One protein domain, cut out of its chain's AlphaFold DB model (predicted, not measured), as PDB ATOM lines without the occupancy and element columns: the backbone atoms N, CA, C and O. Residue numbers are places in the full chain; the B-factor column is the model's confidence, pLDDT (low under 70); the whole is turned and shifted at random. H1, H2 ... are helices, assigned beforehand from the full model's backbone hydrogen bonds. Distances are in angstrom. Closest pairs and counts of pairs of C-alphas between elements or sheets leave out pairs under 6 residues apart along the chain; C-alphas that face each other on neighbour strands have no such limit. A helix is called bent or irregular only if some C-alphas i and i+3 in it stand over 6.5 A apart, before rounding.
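This is residues 2 to 59 of the 119 residues of an uncharacterized protein of Candidatus Magnetoglobus multicellularis str. Araruama (UniProt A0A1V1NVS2). With little regular structure, this is two helices, H1 and then H2, running the same way, with a long unnamed stretch folding back from the end of H1 to the start of H2 and another following H2. The 58 printed residues hold 22 in named helices and no named strand, class all helix. The whole is compact, radius of gyration of the C-alphas 11.8 A, spanning 31 by 26 by 17 A; residues 22 to 27 stick out.

H1, residues 6 to 18, and H2, residues 35 to 43, only just touch, with 3 pairs of C-alphas within 8 A. Look at Ile 9 and Ile 42, the closest C-alphas, 7.6 A apart; H1 touches with residues 6 to 9 alone. The tilt is shallow at 34 degrees, only just short of steep, the same way. Every O i to N i+4 pair is within hydrogen-bond range in H1, and 4 of 5 in H2.

Find C-alpha 6 at (42.874, 7.242, -29.817); H1 runs 18.7 A to C-alpha 18. H2 runs 10.1 A from C-alpha 35 to C-alpha 43 at (31.732, 4.780, -37.009); it is neither bent nor irregular, but only just: C-alphas 40 and 43 are 6.3 A apart.

The farthest C-alphas, Asn 18 and Ala 59, are 34.2 A apart. The link from H1 to H2 is long, 16 residues, and the printed part has no cut. Mean pLDDT of the printed part is 75.7; residues 2 to 7, 36, 41 and 43 to 50 are under 70.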
ATOM      1  N   ALA A   2      40.432  17.478 -29.736       40.56
ATOM      2  CA  ALA A   2      40.527  16.014 -29.580       40.56
ATOM      3  C   ALA A   2      41.078  15.294 -30.833       40.56
ATOM      4  O   ALA A   2      40.909  14.089 -30.997       40.56
ATOM      5  N   SER A   3      41.727  16.034 -31.735       39.72
ATOM      6  CA  SER A   3      42.329  15.493 -32.951       39.72
ATOM      7  C   SER A   3      43.636  14.786 -32.582       39.72
ATOM      8  O   SER A   3      44.671  15.432 -32.469       39.72
ATOM      9  N   GLY A   4      43.564  13.479 -32.301       47.62
ATOM     10  CA  GLY A   4      44.737  12.619 -32.069       47.62
ATOM     11  C   GLY A   4      44.659  11.662 -30.874       47.62
ATOM     12  O   GLY A   4      45.524  10.805 -30.741       47.62
ATOM     13  N   ARG A   5      43.636  11.750 -30.010       55.91
ATOM     14  CA  ARG A   5      43.531  10.888 -28.813       55.91
ATOM     15  C   ARG A   5      42.733   9.610 -29.083       55.91
ATOM     16  O   ARG A   5      41.581   9.483 -28.679       55.91
ATOM     17  N   THR A   6      43.365   8.635 -29.732       61.56
ATOM     18  CA  THR A   6      42.874   7.242 -29.817       61.56
ATOM     19  C   THR A   6      42.699   6.586 -28.442       61.56
ATOM     20  O   THR A   6      41.923   5.641 -28.312       61.56
ATOM     21  N   GLU A   7      43.358   7.114 -27.408       69.25
ATOM     22  CA  GLU A   7      43.263   6.659 -26.016       69.25
ATOM     23  C   GLU A   7      41.826   6.635 -25.486       69.25
ATOM     24  O   GLU A   7      41.439   5.677 -24.821       69.25
ATOM     25  N   LEU A   8      41.005   7.636 -25.831       77.44
ATOM     26  CA  LEU A   8      39.617   7.709 -25.367       77.44
ATOM     27  C   LEU A   8      38.798   6.516 -25.880       77.44
ATOM     28  O   LEU A   8      38.056   5.893 -25.127       77.44
ATOM     29  N   ILE A   9      38.957   6.167 -27.156       76.81
ATOM     30  CA  ILE A   9      38.215   5.063 -27.782       76.81
ATOM     31  C   ILE A   9      38.692   3.720 -27.231       76.81
ATOM     32  O   ILE A   9      37.878   2.826 -26.997       76.81
ATOM     33  N   SER A  10      39.994   3.589 -26.971       78.69
ATOM     34  CA  SER A  10      40.567   2.407 -26.325       78.69
ATOM     35  C   SER A  10      40.061   2.227 -24.890       78.69
ATOM     36  O   SER A  10      39.698   1.114 -24.514       78.69
ATOM     37  N   LEU A  11      39.960   3.309 -24.110       83.00
ATOM     38  CA  LEU A  11      39.386   3.287 -22.762       83.00
ATOM     39  C   LEU A  11      37.901   2.920 -22.791       83.00
ATOM     40  O   LEU A  11      37.479   2.018 -22.072       83.00
ATOM     41  N   VAL A  12      37.117   3.558 -23.663       83.81
ATOM     42  CA  VAL A  12      35.690   3.238 -23.829       83.81
ATOM     43  C   VAL A  12      35.505   1.766 -24.194       83.81
ATOM     44  O   VAL A  12      34.659   1.100 -23.603       83.81
ATOM     45  N   LYS A  13      36.334   1.218 -25.094       82.38
ATOM     46  CA  LYS A  13      36.328  -0.216 -25.417       82.38
ATOM     47  C   LYS A  13      36.605  -1.077 -24.180       82.38
ATOM     48  O   LYS A  13      35.871  -2.030 -23.936       82.38
ATOM     49  N   TYR A  14      37.641  -0.748 -23.408       85.31
ATOM     50  CA  TYR A  14      38.010  -1.494 -22.202       85.31
ATOM     51  C   TYR A  14      36.859  -1.545 -21.187       85.31
ATOM     52  O   TYR A  14      36.508  -2.621 -20.702       85.31
ATOM     53  N   TYR A  15      36.231  -0.405 -20.895       87.19
ATOM     54  CA  TYR A  15      35.108  -0.358 -19.959       87.19
ATOM     55  C   TYR A  15      33.854  -1.040 -20.507       87.19
ATOM     56  O   TYR A  15      33.164  -1.742 -19.760       87.19
ATOM     57  N   TRP A  16      33.594  -0.904 -21.810       86.00
ATOM     58  CA  TRP A  16      32.477  -1.578 -22.464       86.00
ATOM     59  C   TRP A  16      32.581  -3.100 -22.338       86.00
ATOM     60  O   TRP A  16      31.622  -3.760 -21.934       86.00
ATOM     61  N   ASP A  17      33.758  -3.658 -22.623       84.31
ATOM     62  CA  ASP A  17      33.964  -5.104 -22.658       84.31
ATOM     63  C   ASP A  17      34.013  -5.754 -21.271       84.31
ATOM     64  O   ASP A  17      33.559  -6.898 -21.131       84.31
ATOM     65  N   ASN A  18      34.532  -5.044 -20.266       86.81
ATOM     66  CA  ASN A  18      34.727  -5.582 -18.918       86.81
ATOM     67  C   ASN A  18      33.542  -5.332 -17.976       86.81
ATOM     68  O   ASN A  18      33.233  -6.198 -17.155       86.81
ATOM     69  N   TYR A  19      32.852  -4.193 -18.109       86.75
ATOM     70  CA  TYR A  19      31.855  -3.752 -17.127       86.75
ATOM     71  C   TYR A  19      30.493  -3.457 -17.755       86.75
ATOM     72  O   TYR A  19      29.482  -4.005 -17.317       86.75
ATOM     73  N   TRP A  20      30.438  -2.612 -18.786       87.81
ATOM     74  CA  TRP A  20      29.164  -2.020 -19.206       87.81
ATOM     75  C   TRP A  20      28.269  -2.965 -20.003       87.81
ATOM     76  O   TRP A  20      27.060  -2.937 -19.801       87.81
ATOM     77  N   LYS A  21      28.825  -3.874 -20.817       83.56
ATOM     78  CA  LYS A  21      28.012  -4.819 -21.611       83.56
ATOM     79  C   LYS A  21      27.116  -5.748 -20.778       83.56
ATOM     80  O   LYS A  21      26.208  -6.356 -21.328       83.56
ATOM     81  N   LYS A  22      27.409  -5.920 -19.482       85.44
ATOM     82  CA  LYS A  22      26.643  -6.780 -18.562       85.44
ATOM     83  C   LYS A  22      25.509  -6.032 -17.855       85.44
ATOM     84  O   LYS A  22      24.707  -6.671 -17.184       85.44
ATOM     85  N   ASN A  23      25.463  -4.704 -17.963       87.69
ATOM     86  CA  ASN A  23      24.456  -3.884 -17.305       87.69
ATOM     87  C   ASN A  23      23.330  -3.535 -18.298       87.69
ATOM     88  O   ASN A  23      23.544  -2.681 -19.158       87.69
ATOM     89  N   PRO A  24      22.134  -4.142 -18.181       83.94
ATOM     90  CA  PRO A  24      21.023  -3.876 -19.097       83.94
ATOM     91  C   PRO A  24      20.440  -2.460 -18.962       83.94
ATOM     92  O   PRO A  24      19.729  -2.011 -19.854       83.94
ATOM     93  N   ASN A  25      20.759  -1.736 -17.884       89.88
ATOM     94  CA  ASN A  25      20.248  -0.388 -17.621       89.88
ATOM     95  C   ASN A  25      21.198   0.723 -18.101       89.88
ATOM     96  O   ASN A  25      20.988   1.892 -17.779       89.88
ATOM     97  N   LEU A  26      22.270   0.387 -18.826       87.69
ATOM     98  CA  LEU A  26      23.262   1.354 -19.292       87.69
ATOM     99  C   LEU A  26      23.119   1.610 -20.793       87.69
ATOM    100  O   LEU A  26      23.227   0.698 -21.607       87.69
ATOM    101  N   THR A  27      22.953   2.882 -21.159       87.88
ATOM    102  CA  THR A  27      22.999   3.354 -22.550       87.88
ATOM    103  C   THR A  27      24.097   4.403 -22.692       87.88
ATOM    104  O   THR A  27      24.115   5.389 -21.960       87.88
ATOM    105  N   LEU A  28      25.016   4.195 -23.636       85.38
ATOM    106  CA  LEU A  28      26.096   5.134 -23.938       85.38
ATOM    107  C   LEU A  28      25.766   5.912 -25.214       85.38
ATOM    108  O   LEU A  28      25.621   5.317 -26.280       85.38
ATOM    109  N   VAL A  29      25.706   7.239 -25.114       87.12
ATOM    110  CA  VAL A  29      25.527   8.136 -26.265       87.12
ATOM    111  C   VAL A  29      26.809   8.932 -26.477       87.12
ATOM    112  O   VAL A  29      27.272   9.616 -25.567       87.12
ATOM    113  N   ILE A  30      27.383   8.846 -27.679       83.19
ATOM    114  CA  ILE A  30      28.581   9.602 -28.056       83.19
ATOM    115  C   ILE A  30      28.207  10.601 -29.150       83.19
ATOM    116  O   ILE A  30      27.745  10.213 -30.221       83.19
ATOM    117  N   CYS A  31      28.432  11.885 -28.886       84.75
ATOM    118  CA  CYS A  31      28.189  12.979 -29.819       84.75
ATOM    119  C   CYS A  31      29.488  13.747 -30.107       84.75
ATOM    120  O   CYS A  31      30.414  13.770 -29.297       84.75
ATOM    121  N   GLY A  32      29.570  14.376 -31.278       79.25
ATOM    122  CA  GLY A  32      30.728  15.182 -31.648       79.25
ATOM    123  C   GLY A  32      30.452  16.056 -32.862       79.25
ATOM    124  O   GLY A  32      29.817  15.620 -33.819       79.25
ATOM    125  N   SER A  33      30.948  17.292 -32.821       72.88
ATOM    126  CA  SER A  33      30.777  18.288 -33.888       72.88
ATOM    127  C   SER A  33      31.675  18.036 -35.103       72.88
ATOM    128  O   SER A  33      31.380  18.487 -36.205       72.88
ATOM    129  N   ILE A  34      32.771  17.292 -34.926       77.12
ATOM    130  CA  ILE A  34      33.732  17.009 -35.994       77.12
ATOM    131  C   ILE A  34      33.320  15.719 -36.704       77.12
ATOM    132  O   ILE A  34      33.758  14.625 -36.340       77.12
ATOM    133  N   ALA A  35      32.499  15.856 -37.747       70.69
ATOM    134  CA  ALA A  35      31.953  14.727 -38.500       70.69
ATOM    135  C   ALA A  35      33.040  13.756 -38.998       70.69
ATOM    136  O   ALA A  35      32.888  12.546 -38.874       70.69
ATOM    137  N   ASN A  36      34.176  14.267 -39.487       68.31
ATOM    138  CA  ASN A  36      35.274  13.429 -39.980       68.31
ATOM    139  C   ASN A  36      35.943  12.608 -38.862       68.31
ATOM    140  O   ASN A  36      36.303  11.453 -39.072       68.31
ATOM    141  N   PHE A  37      36.081  13.179 -37.659       71.06
ATOM    142  CA  PHE A  37      36.620  12.462 -36.501       71.06
ATOM    143  C   PHE A  37      35.646  11.373 -36.045       71.06
ATOM    144  O   PHE A  37      36.048  10.222 -35.892       71.06
ATOM    145  N   MET A  38      34.361  11.719 -35.908       75.75
ATOM    146  CA  MET A  38      33.300  10.770 -35.556       75.75
ATOM    147  C   MET A  38      33.242   9.615 -36.562       75.75
ATOM    148  O   MET A  38      33.240   8.446 -36.183       75.75
ATOM    149  N   PHE A  39      33.283   9.928 -37.855       73.06
ATOM    150  CA  PHE A  39      33.221   8.929 -38.913       73.06
ATOM    151  C   PHE A  39      34.446   8.004 -38.918       73.06
ATOM    152  O   PHE A  39      34.291   6.785 -38.928       73.06
ATOM    153  N   LYS A  40      35.666   8.559 -38.863       70.25
ATOM    154  CA  LYS A  40      36.909   7.770 -38.916       70.25
ATOM    155  C   LYS A  40      37.163   6.958 -37.649       70.25
ATOM    156  O   LYS A  40      37.617   5.821 -37.734       70.25
ATOM    157  N   HIS A  41      36.901   7.537 -36.481       69.25
ATOM    158  CA  HIS A  41      37.349   6.982 -35.206       69.25
ATOM    159  C   HIS A  41      36.244   6.346 -34.361       69.25
ATOM    160  O   HIS A  41      36.564   5.636 -33.406       69.25
ATOM    161  N   ILE A  42      34.969   6.552 -34.699       72.88
ATOM    162  CA  ILE A  42      33.836   5.939 -33.990       72.88
ATOM    163  C   ILE A  42      33.061   5.027 -34.937       72.88
ATOM    164  O   ILE A  42      32.992   3.827 -34.680       72.88
ATOM    165  N   VAL A  43      32.567   5.551 -36.064       67.62
ATOM    166  CA  VAL A  43      31.732   4.780 -37.009       67.62
ATOM    167  C   VAL A  43      32.529   3.676 -37.716       67.62
ATOM    168  O   VAL A  43      32.099   2.526 -37.724       67.62
ATOM    169  N   HIS A  44      33.712   3.992 -38.252       67.25
ATOM    170  CA  HIS A  44      34.601   3.025 -38.921       67.25
ATOM    171  C   HIS A  44      35.630   2.369 -37.989       67.25
ATOM    172  O   HIS A  44      36.569   1.704 -38.435       67.25
ATOM    173  N   SER A  45      35.484   2.537 -36.677       65.81
ATOM    174  CA  SER A  45      36.450   1.992 -35.733       65.81
ATOM    175  C   SER A  45      36.336   0.481 -35.618       65.81
ATOM    176  O   SER A  45      35.318  -0.037 -35.162       65.81
ATOM    177  N   LYS A  46      37.431  -0.237 -35.896       62.69
ATOM    178  CA  LYS A  46      37.538  -1.684 -35.626       62.69
ATOM    179  C   LYS A  46      37.238  -2.035 -34.157       62.69
ATOM    180  O   LYS A  46      36.824  -3.150 -33.869       62.69
ATOM    181  N   ALA A  47      37.421  -1.094 -33.223       62.03
ATOM    182  CA  ALA A  47      37.121  -1.283 -31.803       62.03
ATOM    183  C   ALA A  47      35.612  -1.333 -31.495       62.03
ATOM    184  O   ALA A  47      35.197  -2.060 -30.591       62.03
ATOM    185  N   LEU A  48      34.793  -0.588 -32.243       65.19
ATOM    186  CA  LEU A  48      33.363  -0.389 -31.968       65.19
ATOM    187  C   LEU A  48      32.442  -0.918 -33.084       65.19
ATOM    188  O   LEU A  48      31.227  -0.863 -32.935       65.19
ATOM    189  N   HIS A  49      33.003  -1.493 -34.154       61.62
ATOM    190  CA  HIS A  49      32.285  -1.928 -35.360       61.62
ATOM    191  C   HIS A  49      31.067  -2.836 -35.091       61.62
ATOM    192  O   HIS A  49      30.027  -2.659 -35.712       61.62
ATOM    193  N   ASN A  50      31.155  -3.745 -34.110       64.56
ATOM    194  CA  ASN A  50      30.049  -4.636 -33.709       64.56
ATOM    195  C   ASN A  50      29.379  -4.234 -32.383       64.56
ATOM    196  O   ASN A  50      28.666  -5.029 -31.779       64.56
ATOM    197  N   ARG A  51      29.644  -3.022 -31.889       71.56
ATOM    198  CA  ARG A  51      29.083  -2.487 -30.635       71.56
ATOM    199  C   ARG A  51      28.139  -1.307 -30.882       71.56
ATOM    200  O   ARG A  51      27.600  -0.762 -29.925       71.56
ATOM    201  N   LYS A  52      27.940  -0.904 -32.145       73.06
ATOM    202  CA  LYS A  52      26.985   0.145 -32.510       73.06
ATOM    203  C   LYS A  52      25.583  -0.445 -32.646       73.06
ATOM    204  O   LYS A  52      25.373  -1.372 -33.422       73.06
ATOM    205  N   THR A  53      24.633   0.117 -31.910       79.44
ATOM    206  CA  THR A  53      23.211  -0.244 -32.022       79.44
ATOM    207  C   THR A  53      22.465   0.739 -32.914       79.44
ATOM    208  O   THR A  53      21.599   0.341 -33.685       79.44
ATOM    209  N   PHE A  54      22.814   2.024 -32.834       81.19
ATOM    210  CA  PHE A  54      22.124   3.082 -33.558       81.19
ATOM    211  C   PHE A  54      23.090   4.199 -33.953       81.19
ATOM    212  O   PHE A  54      24.032   4.503 -33.221       81.19
ATOM    213  N   GLU A  55      22.855   4.804 -35.114       80.94
ATOM    214  CA  GLU A  55      23.648   5.909 -35.649       80.94
ATOM    215  C   GLU A  55      22.697   7.015 -36.111       80.94
ATOM    216  O   GLU A  55      21.820   6.777 -36.938       80.94
ATOM    217  N   ILE A  56      22.871   8.224 -35.570       84.75
ATOM    218  CA  ILE A  56      22.060   9.391 -35.926       84.75
ATOM    219  C   ILE A  56      22.955  10.409 -36.616       84.75
ATOM    220  O   ILE A  56      23.843  10.995 -35.995       84.75
ATOM    221  N   LYS A  57      22.680  10.665 -37.894       82.88
ATOM    222  CA  LYS A  57      23.236  11.816 -38.601       82.88
ATOM    223  C   LYS A  57      22.305  13.007 -38.390       82.88
ATOM    224  O   LYS A  57      21.254  13.083 -39.017       82.88
ATOM    225  N   LEU A  58      22.698  13.932 -37.515       84.88
ATOM    226  CA  LEU A  58      21.960  15.180 -37.313       84.88
ATOM    227  C   LEU A  58      22.090  16.063 -38.560       84.88
ATOM    228  O   LEU A  58      23.180  16.532 -38.892       84.88
ATOM    229  N   ALA A  59      20.976  16.248 -39.263       87.50
ATOM    230  CA  ALA A  59      20.841  17.200 -40.358       87.50
ATOM    231  C   ALA A  59      20.302  18.543 -39.830       87.50
ATOM    232  O   ALA A  59      19.747  18.586 -38.728       87.50
TER     233      ALA A  59